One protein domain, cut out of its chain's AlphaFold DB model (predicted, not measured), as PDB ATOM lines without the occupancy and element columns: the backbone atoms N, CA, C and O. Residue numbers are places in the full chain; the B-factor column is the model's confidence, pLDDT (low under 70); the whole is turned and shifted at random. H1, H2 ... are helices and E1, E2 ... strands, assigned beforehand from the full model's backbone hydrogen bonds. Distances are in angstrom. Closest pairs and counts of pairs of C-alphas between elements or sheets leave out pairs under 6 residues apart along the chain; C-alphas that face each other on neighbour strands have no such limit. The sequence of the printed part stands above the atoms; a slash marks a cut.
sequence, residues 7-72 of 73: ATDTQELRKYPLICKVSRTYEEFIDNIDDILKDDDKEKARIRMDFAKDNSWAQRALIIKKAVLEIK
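This is residues 7 to 72 of the 73 residues of an uncharacterized protein of bacterium (UniProt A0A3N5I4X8). The longest helix, H3, sticks out as a free arm beyond H2, while at the other end H1, the short strand E1 and a loop, residues 7 to 20, make a small head, with E1 and the loop in the open angle between H1 and H2. The 66 printed residues hold E1, H1, H2 and H3 in that order, mostly helix. The whole is only just loose, close to extended, with a radius of gyration of the C-alphas of 16.3 A, and flat, spanning 51 by 27 by 14 A.

H3, residues 57 to 70, is 20.2 A long and ends at C-alpha 70 (154.288, 175.792, 210.955). H2, residues 42 to 54, is 18.5 A long. H1, residues 26 to 36, is 15.4 A long. E1, residues 21 to 23, begins at C-alpha 21 (133.972, 160.297, 183.955).

H3 and H2 meet only through their link. H1 and H2 are apart. The closest C-alphas of E1 and H1, Ser 23 and Phe 29, are 5.1 A apart. E1 pairs with no named strand, but residues 7 to 8 pair with its residues 22 to 23, parallel. Every O i to N i+4 pair is within hydrogen-bond range in H1, H2 and H3.

The C-alphas farthest apart, of Asp 34 and Lys 72, are 51.6 A apart. The printed part has no cut. Residue 72 is under 70 in pLDDT.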
ATOM      1  N   ALA A   7     129.956 162.166 186.477       96.62
ATOM      2  CA  ALA A   7     129.641 163.475 187.025       96.62
ATOM      3  C   ALA A   7     129.455 164.505 185.908       96.62
ATOM      4  O   ALA A   7     129.951 164.338 184.795       96.62
ATOM      5  N   THR A   8     128.748 165.584 186.220       96.19
ATOM      6  CA  THR A   8     128.639 166.754 185.346       96.19
ATOM      7  C   THR A   8     129.963 167.526 185.295       96.19
ATOM      8  O   THR A   8     130.770 167.457 186.225       96.19
ATOM      9  N   ASP A   9     130.201 168.258 184.205       96.19
ATOM     10  CA  ASP A   9     131.438 169.022 183.988       96.19
ATOM     11  C   ASP A   9     131.571 170.248 184.897       96.19
ATOM     12  O   ASP A   9     131.275 171.380 184.511       96.19
ATOM     13  N   THR A  10     132.071 170.017 186.110       95.56
ATOM     14  CA  THR A  10     132.579 171.069 186.991       95.56
ATOM     15  C   THR A  10     134.091 171.215 186.842       95.56
ATOM     16  O   THR A  10     134.825 170.247 186.608       95.56
ATOM     17  N   GLN A  11     134.592 172.446 186.987       95.06
ATOM     18  CA  GLN A  11     136.008 172.758 186.780       95.06
ATOM     19  C   GLN A  11     136.925 171.924 187.690       95.06
ATOM     20  O   GLN A  11     138.009 171.511 187.277       95.06
ATOM     21  N   GLU A  12     136.481 171.634 188.911       93.62
ATOM     22  CA  GLU A  12     137.214 170.875 189.917       93.62
ATOM     23  C   GLU A  12     137.407 169.406 189.541       93.62
ATOM     24  O   GLU A  12     138.373 168.797 189.997       93.62
ATOM     25  N   LEU A  13     136.520 168.828 188.731       94.56
ATOM     26  CA  LEU A  13     136.595 167.419 188.342       94.56
ATOM     27  C   LEU A  13     137.502 167.186 187.134       94.56
ATOM     28  O   LEU A  13     138.054 166.098 186.985       94.56
ATOM     29  N   ARG A  14     137.764 168.220 186.327       91.69
ATOM     30  CA  ARG A  14     138.633 168.137 185.135       91.69
ATOM     31  C   ARG A  14     140.062 167.677 185.444       91.69
ATOM     32  O   ARG A  14     140.722 167.109 184.582       91.69
ATOM     33  N   LYS A  15     140.536 167.894 186.674       93.56
ATOM     34  CA  LYS A  15     141.855 167.442 187.161       93.56
ATOM     35  C   LYS A  15     141.887 165.979 187.626       93.56
ATOM     36  O   LYS A  15     142.958 165.494 187.978       93.56
ATOM     37  N   TYR A  16     140.754 165.275 187.637       93.19
ATOM     38  CA  TYR A  16     140.648 163.901 188.145       93.19
ATOM     39  C   TYR A  16     140.086 162.903 187.112       93.19
ATOM     40  O   TYR A  16     139.159 162.154 187.429       93.19
ATOM     41  N   PRO A  17     140.666 162.809 185.897       89.38
ATOM     42  CA  PRO A  17     140.131 161.963 184.821       89.38
ATOM     43  C   PRO A  17     140.154 160.459 185.140       89.38
ATOM     44  O   PRO A  17     139.414 159.687 184.539       89.38
ATOM     45  N   LEU A  18     140.997 160.027 186.085       91.44
ATOM     46  CA  LEU A  18     141.085 158.627 186.519       91.44
ATOM     47  C   LEU A  18     140.072 158.266 187.619       91.44
ATOM     48  O   LEU A  18     139.913 157.091 187.944       91.44
ATOM     49  N   ILE A  19     139.407 159.259 188.219       94.88
ATOM     50  CA  ILE A  19     138.527 159.054 189.378       94.88
ATOM     51  C   ILE A  19     137.059 158.993 188.961       94.88
ATOM     52  O   ILE A  19     136.315 158.144 189.457       94.88
ATOM     53  N   CYS A  20     136.642 159.855 188.036       94.56
ATOM     54  CA  CYS A  20     135.294 159.857 187.483       94.56
ATOM     55  C   CYS A  20     135.307 160.221 185.999       94.56
ATOM     56  O   CYS A  20     136.205 160.911 185.515       94.56
ATOM     57  N   LYS A  21     134.275 159.771 185.282       94.81
ATOM     58  CA  LYS A  21     133.972 160.297 183.955       94.81
ATOM     59  C   LYS A  21     133.215 161.609 184.087       94.81
ATOM     60  O   LYS A  21     132.306 161.721 184.908       94.81
ATOM     61  N   VAL A  22     133.588 162.574 183.260       96.69
ATOM     62  CA  VAL A  22     132.955 163.887 183.210       96.69
ATOM     63  C   VAL A  22     132.126 163.985 181.936       96.69
ATOM     64  O   VAL A  22     132.648 163.729 180.853       96.69
ATOM     65  N   SER A  23     130.858 164.366 182.079       97.38
ATOM     66  CA  SER A  23     129.914 164.565 180.976       97.38
ATOM     67  C   SER A  23     129.497 166.032 180.887       97.38
ATOM     68  O   SER A  23     129.172 166.664 181.897       97.38
ATOM     69  N   ARG A  24     129.506 166.578 179.670       96.50
ATOM     70  CA  ARG A  24     129.158 167.971 179.350       96.50
ATOM     71  C   ARG A  24     127.731 168.132 178.855       96.50
ATOM     72  O   ARG A  24     127.165 169.211 178.998       96.50
ATOM     73  N   THR A  25     127.160 167.076 178.287       97.88
ATOM     74  CA  THR A  25     125.770 167.050 177.829       97.88
ATOM     75  C   THR A  25     124.995 165.921 178.497       97.88
ATOM     76  O   THR A  25     125.559 165.069 179.189       97.88
ATOM     77  N   TYR A  26     123.679 165.937 178.302       97.56
ATOM     78  CA  TYR A  26     122.801 164.867 178.752       97.56
ATOM     79  C   TYR A  26     123.132 163.540 178.054       97.56
ATOM     80  O   TYR A  26     123.251 162.512 178.714       97.56
ATOM     81  N   GLU A  27     123.353 163.573 176.742       98.25
ATOM     82  CA  GLU A  27     123.682 162.401 175.926       98.25
ATOM     83  C   GLU A  27     125.003 161.780 176.394       98.25
ATOM     84  O   GLU A  27     125.044 160.596 176.716       98.25
ATOM     85  N   GLU A  28     126.047 162.599 176.586       97.75
ATOM     86  CA  GLU A  28     127.321 162.136 177.150       97.75
ATOM     87  C   GLU A  28     127.160 161.532 178.554       97.75
ATOM     88  O   GLU A  28     127.963 160.701 178.976       97.75
ATOM     89  N   PHE A  29     126.180 161.983 179.342       97.44
ATOM     90  CA  PHE A  29     125.919 161.435 180.674       97.44
ATOM     91  C   PHE A  29     125.315 160.034 180.597       97.44
ATOM     92  O   PHE A  29     125.781 159.142 181.307       97.44
ATOM     93  N   ILE A  30     124.337 159.829 179.713       97.62
ATOM     94  CA  ILE A  30     123.730 158.515 179.474       97.62
ATOM     95  C   ILE A  30     124.765 157.540 178.900       97.62
ATOM     96  O   ILE A  30     124.965 156.469 179.473       97.62
ATOM     97  N   ASP A  31     125.507 157.948 177.870       97.38
ATOM     98  CA  ASP A  31     126.534 157.107 177.244       97.38
ATOM     99  C   ASP A  31     127.623 156.694 178.245       97.38
ATOM    100  O   ASP A  31     128.058 155.540 178.289       97.38
ATOM    101  N   ASN A  32     128.052 157.623 179.106       96.88
ATOM    102  CA  ASN A  32     129.045 157.323 180.131       96.88
ATOM    103  C   ASN A  32     128.513 156.405 181.233       96.88
ATOM    104  O   ASN A  32     129.307 155.641 181.783       96.88
ATOM    105  N   ILE A  33     127.220 156.454 181.573       96.12
ATOM    106  CA  ILE A  33     126.620 155.478 182.493       96.12
ATOM    107  C   ILE A  33     126.688 154.082 181.874       96.12
ATOM    108  O   ILE A  33     127.177 153.155 182.522       96.12
ATOM    109  N   ASP A  34     126.254 153.939 180.625       96.25
ATOM    110  CA  ASP A  34     126.225 152.646 179.939       96.25
ATOM    111  C   ASP A  34     127.621 152.046 179.754       96.25
ATOM    112  O   ASP A  34     127.795 150.828 179.850       96.25
ATOM    113  N   ASP A  35     128.626 152.884 179.504       94.88
ATOM    114  CA  ASP A  35     130.021 152.456 179.448       94.88
ATOM    115  C   ASP A  35     130.535 152.015 180.823       94.88
ATOM    116  O   ASP A  35     131.084 150.923 180.977       94.88
ATOM    117  N   ILE A  36     130.317 152.831 181.859       93.19
ATOM    118  CA  ILE A  36     130.924 152.587 183.167       93.19
ATOM    119  C   ILE A  36     130.278 151.420 183.924       93.19
ATOM    120  O   ILE A  36     130.909 150.840 184.806       93.19
ATOM    121  N   LEU A  37     129.038 151.053 183.584       92.00
ATOM    122  CA  LEU A  37     128.375 149.852 184.098       92.00
ATOM    123  C   LEU A  37     129.009 148.553 183.577       92.00
ATOM    124  O   LEU A  37     128.820 147.504 184.190       92.00
ATOM    125  N   LYS A  38     129.764 148.617 182.476       92.38
ATOM    126  CA  LYS A  38     130.488 147.478 181.891       92.38
ATOM    127  C   LYS A  38     131.933 147.373 182.404       92.38
ATOM    128  O   LYS A  38     132.619 146.405 182.089       92.38
ATOM    129  N   ASP A  39     132.403 148.358 183.172       86.00
ATOM    130  CA  ASP A  39     133.776 148.439 183.682       86.00
ATOM    131  C   ASP A  39     133.933 147.665 185.005       86.00
ATOM    132  O   ASP A  39     133.539 148.148 186.068       86.00
ATOM    133  N   ASP A  40     134.546 146.477 184.940       87.81
ATOM    134  CA  ASP A  40     134.869 145.631 186.105       87.81
ATOM    135  C   ASP A  40     136.380 145.622 186.435       87.81
ATOM    136  O   ASP A  40     136.929 144.684 187.022       87.81
ATOM    137  N   ASP A  41     137.098 146.676 186.034       93.38
ATOM    138  CA  ASP A  41     138.530 146.801 186.291       93.38
ATOM    139  C   ASP A  41     138.816 147.054 187.785       93.38
ATOM    140  O   ASP A  41     138.569 148.131 188.352       93.38
ATOM    141  N   LYS A  42     139.397 146.036 188.428       94.38
ATOM    142  CA  LYS A  42     139.773 146.057 189.848       94.38
ATOM    143  C   LYS A  42     140.815 147.122 190.176       94.38
ATOM    144  O   LYS A  42     140.782 147.665 191.282       94.38
ATOM    145  N   GLU A  43     141.716 147.440 189.252       95.12
ATOM    146  CA  GLU A  43     142.752 148.445 189.479       95.12
ATOM    147  C   GLU A  43     142.151 149.849 189.479       95.12
ATOM    148  O   GLU A  43     142.404 150.636 190.392       95.12
ATOM    149  N   LYS A  44     141.240 150.144 188.546       94.00
ATOM    150  CA  LYS A  44     140.489 151.410 188.580       94.00
ATOM    151  C   LYS A  44     139.668 151.552 189.860       94.00
ATOM    152  O   LYS A  44     139.596 152.637 190.440       94.00
ATOM    153  N   ALA A  45     139.060 150.462 190.334       95.06
ATOM    154  CA  ALA A  45     138.371 150.469 191.621       95.06
ATOM    155  C   ALA A  45     139.339 150.772 192.779       95.06
ATOM    156  O   ALA A  45     139.006 151.564 193.662       95.06
ATOM    157  N   ARG A  46     140.545 150.196 192.774       96.25
ATOM    158  CA  ARG A  46     141.578 150.488 193.776       96.25
ATOM    159  C   ARG A  46     141.987 151.963 193.762       96.25
ATOM    160  O   ARG A  46     141.921 152.598 194.811       96.25
ATOM    161  N   ILE A  47     142.288 152.524 192.589       95.81
ATOM    162  CA  ILE A  47     142.661 153.938 192.412       95.81
ATOM    163  C   ILE A  47     141.601 154.872 193.014       95.81
ATOM    164  O   ILE A  47     141.928 155.774 193.786       95.81
ATOM    165  N   ARG A  48     140.315 154.628 192.727       95.38
ATOM    166  CA  ARG A  48     139.208 155.422 193.291       95.38
ATOM    167  C   ARG A  48     139.127 155.321 194.815       95.38
ATOM    168  O   ARG A  48     138.849 156.317 195.479       95.38
ATOM    169  N   MET A  49     139.356 154.132 195.378       95.12
ATOM    170  CA  MET A  49     139.350 153.947 196.833       95.12
ATOM    171  C   MET A  49     140.497 154.688 197.509       95.12
ATOM    172  O   MET A  49     140.277 155.310 198.544       95.12
ATOM    173  N   ASP A  50     141.699 154.619 196.946       95.12
ATOM    174  CA  ASP A  50     142.870 155.267 197.536       95.12
ATOM    175  C   ASP A  50     142.737 156.791 197.459       95.12
ATOM    176  O   ASP A  50     142.866 157.463 198.481       95.12
ATOM    177  N   PHE A  51     142.272 157.321 196.322       94.56
ATOM    178  CA  PHE A  51     141.925 158.737 196.198       94.56
ATOM    179  C   PHE A  51     140.933 159.201 197.277       94.56
ATOM    180  O   PHE A  51     141.115 160.262 197.876       94.56
ATOM    181  N   ALA A  52     139.889 158.414 197.558       93.00
ATOM    182  CA  ALA A  52     138.900 158.758 198.577       93.00
ATOM    183  C   ALA A  52     139.476 158.738 200.006       93.00
ATOM    184  O   ALA A  52     139.120 159.595 200.817       93.00
ATOM    185  N   LYS A  53     140.372 157.793 200.323       92.44
ATOM    186  CA  LYS A  53     141.056 157.734 201.630       92.44
ATOM    187  C   LYS A  53     141.946 158.960 201.841       92.44
ATOM    188  O   LYS A  53     141.866 159.599 202.895       92.44
ATOM    189  N   ASP A  54     142.722 159.312 200.820       91.94
ATOM    190  CA  ASP A  54     143.661 160.435 200.853       91.94
ATOM    191  C   ASP A  54     142.936 161.782 200.962       91.94
ATOM    192  O   ASP A  54     143.416 162.710 201.612       91.94
ATOM    193  N   ASN A  55     141.729 161.877 200.398       91.75
ATOM    194  CA  ASN A  55     140.897 163.082 200.440       91.75
ATOM    195  C   ASN A  55     139.856 163.078 201.575       91.75
ATOM    196  O   ASN A  55     138.922 163.885 201.562       91.75
ATOM    197  N   SER A  56     140.002 162.207 202.577       94.06
ATOM    198  CA  SER A  56     139.094 162.172 203.728       94.06
ATOM    199  C   SER A  56     139.138 163.464 204.557       94.06
ATOM    200  O   SER A  56     140.171 164.126 204.676       94.06
ATOM    201  N   TRP A  57     138.019 163.807 205.205       94.31
ATOM    202  CA  TRP A  57     137.930 164.978 206.091       94.31
ATOM    203  C   TRP A  57     138.993 164.977 207.193       94.31
ATOM    204  O   TRP A  57     139.580 166.018 207.479       94.31
ATOM    205  N   ALA A  58     139.279 163.808 207.771       95.19
ATOM    206  CA  ALA A  58     140.298 163.657 208.805       95.19
ATOM    207  C   ALA A  58     141.704 163.999 208.281       95.19
ATOM    208  O   ALA A  58     142.428 164.754 208.931       95.19
ATOM    209  N   GLN A  59     142.069 163.508 207.089       94.38
ATOM    210  CA  GLN A  59     143.356 163.836 206.470       94.38
ATOM    211  C   GLN A  59     143.458 165.325 206.140       94.38
ATOM    212  O   GLN A  59     144.448 165.971 206.486       94.38
ATOM    213  N   ARG A  60     142.405 165.913 205.562       93.62
ATOM    214  CA  ARG A  60     142.389 167.350 205.252       93.62
ATOM    215  C   ARG A  60     142.511 168.215 206.507       93.62
ATOM    216  O   ARG A  60     143.282 169.172 206.506       93.62
ATOM    217  N   ALA A  61     141.818 167.861 207.591       95.75
ATOM    218  CA  ALA A  61     141.929 168.565 208.867       95.75
ATOM    219  C   ALA A  61     143.348 168.472 209.455       95.75
ATOM    220  O   ALA A  61     143.876 169.469 209.950       95.75
ATOM    221  N   LEU A  62     143.993 167.303 209.363       94.88
ATOM    222  CA  LEU A  62     145.369 167.111 209.822       94.88
ATOM    223  C   LEU A  62     146.365 167.970 209.031       94.88
ATOM    224  O   LEU A  62     147.229 168.604 209.637       94.88
ATOM    225  N   ILE A  63     146.233 168.015 207.702       94.44
ATOM    226  CA  ILE A  63     147.082 168.835 206.823       94.44
ATOM    227  C   ILE A  63     146.957 170.317 207.192       94.44
ATOM    228  O   ILE A  63     147.967 170.985 207.405       94.44
ATOM    229  N   ILE A  64     145.727 170.813 207.347       95.44
ATOM    230  CA  ILE A  64     145.472 172.207 207.740       95.44
ATOM    231  C   ILE A  64     146.073 172.498 209.121       95.44
ATOM    232  O   ILE A  64     146.742 173.514 209.297       95.44
ATOM    233  N   LYS A  65     145.886 171.598 210.098       96.06
ATOM    234  CA  LYS A  65     146.443 171.761 211.450       96.06
ATOM    235  C   LYS A  65     147.966 171.901 211.429       96.06
ATOM    236  O   LYS A  65     148.488 172.758 212.133       96.06
ATOM    237  N   LYS A  66     148.669 171.075 210.644       95.75
ATOM    238  CA  LYS A  66     150.133 171.154 210.504       95.75
ATOM    239  C   LYS A  66     150.564 172.500 209.923       95.75
ATOM    240  O   LYS A  66     151.363 173.184 210.551       95.75
ATOM    241  N   ALA A  67     149.947 172.922 208.819       95.38
ATOM    242  CA  ALA A  67     150.267 174.193 208.172       95.38
ATOM    243  C   ALA A  67     150.055 175.400 209.110       95.38
ATOM    244  O   ALA A  67     150.876 176.309 209.159       95.38
ATOM    245  N   VAL A  68     148.984 175.395 209.912       95.19
ATOM    246  CA  VAL A  68     148.716 176.462 210.896       95.19
ATOM    247  C   VAL A  68     149.767 176.510 212.011       95.19
ATOM    248  O   VAL A  68     150.054 177.592 212.520       95.19
ATOM    249  N   LEU A  69     150.323 175.367 212.423       93.88
ATOM    250  CA  LEU A  69     151.371 175.312 213.448       93.88
ATOM    251  C   LEU A  69     152.739 175.730 212.893       93.88
ATOM    252  O   LEU A  69     153.470 176.414 213.597       93.88
ATOM    253  N   GLU A  70     153.050 175.383 211.642       88.88
ATOM    254  CA  GLU A  70     154.288 175.792 210.955       88.88
ATOM    255  C   GLU A  70     154.358 177.305 210.710       88.88
ATOM    256  O   GLU A  70     155.428 177.882 210.802       88.88
ATOM    257  N   ILE A  71     153.224 177.977 210.477       76.94
ATOM    258  CA  ILE A  71     153.169 179.451 210.353       76.94
ATOM    259  C   ILE A  71     153.480 180.158 211.687       76.94
ATOM    260  O   ILE A  71     153.808 181.342 211.704       76.94
ATOM    261  N   LYS A  72     153.329 179.459 212.819       62.72
ATOM    262  CA  LYS A  72     153.507 180.026 214.164       62.72
ATOM    263  C   LYS A  72     154.892 179.773 214.772       62.72
ATOM    264  O   LYS A  72     155.130 180.291 215.863       62.72
TER     265      LYS A  72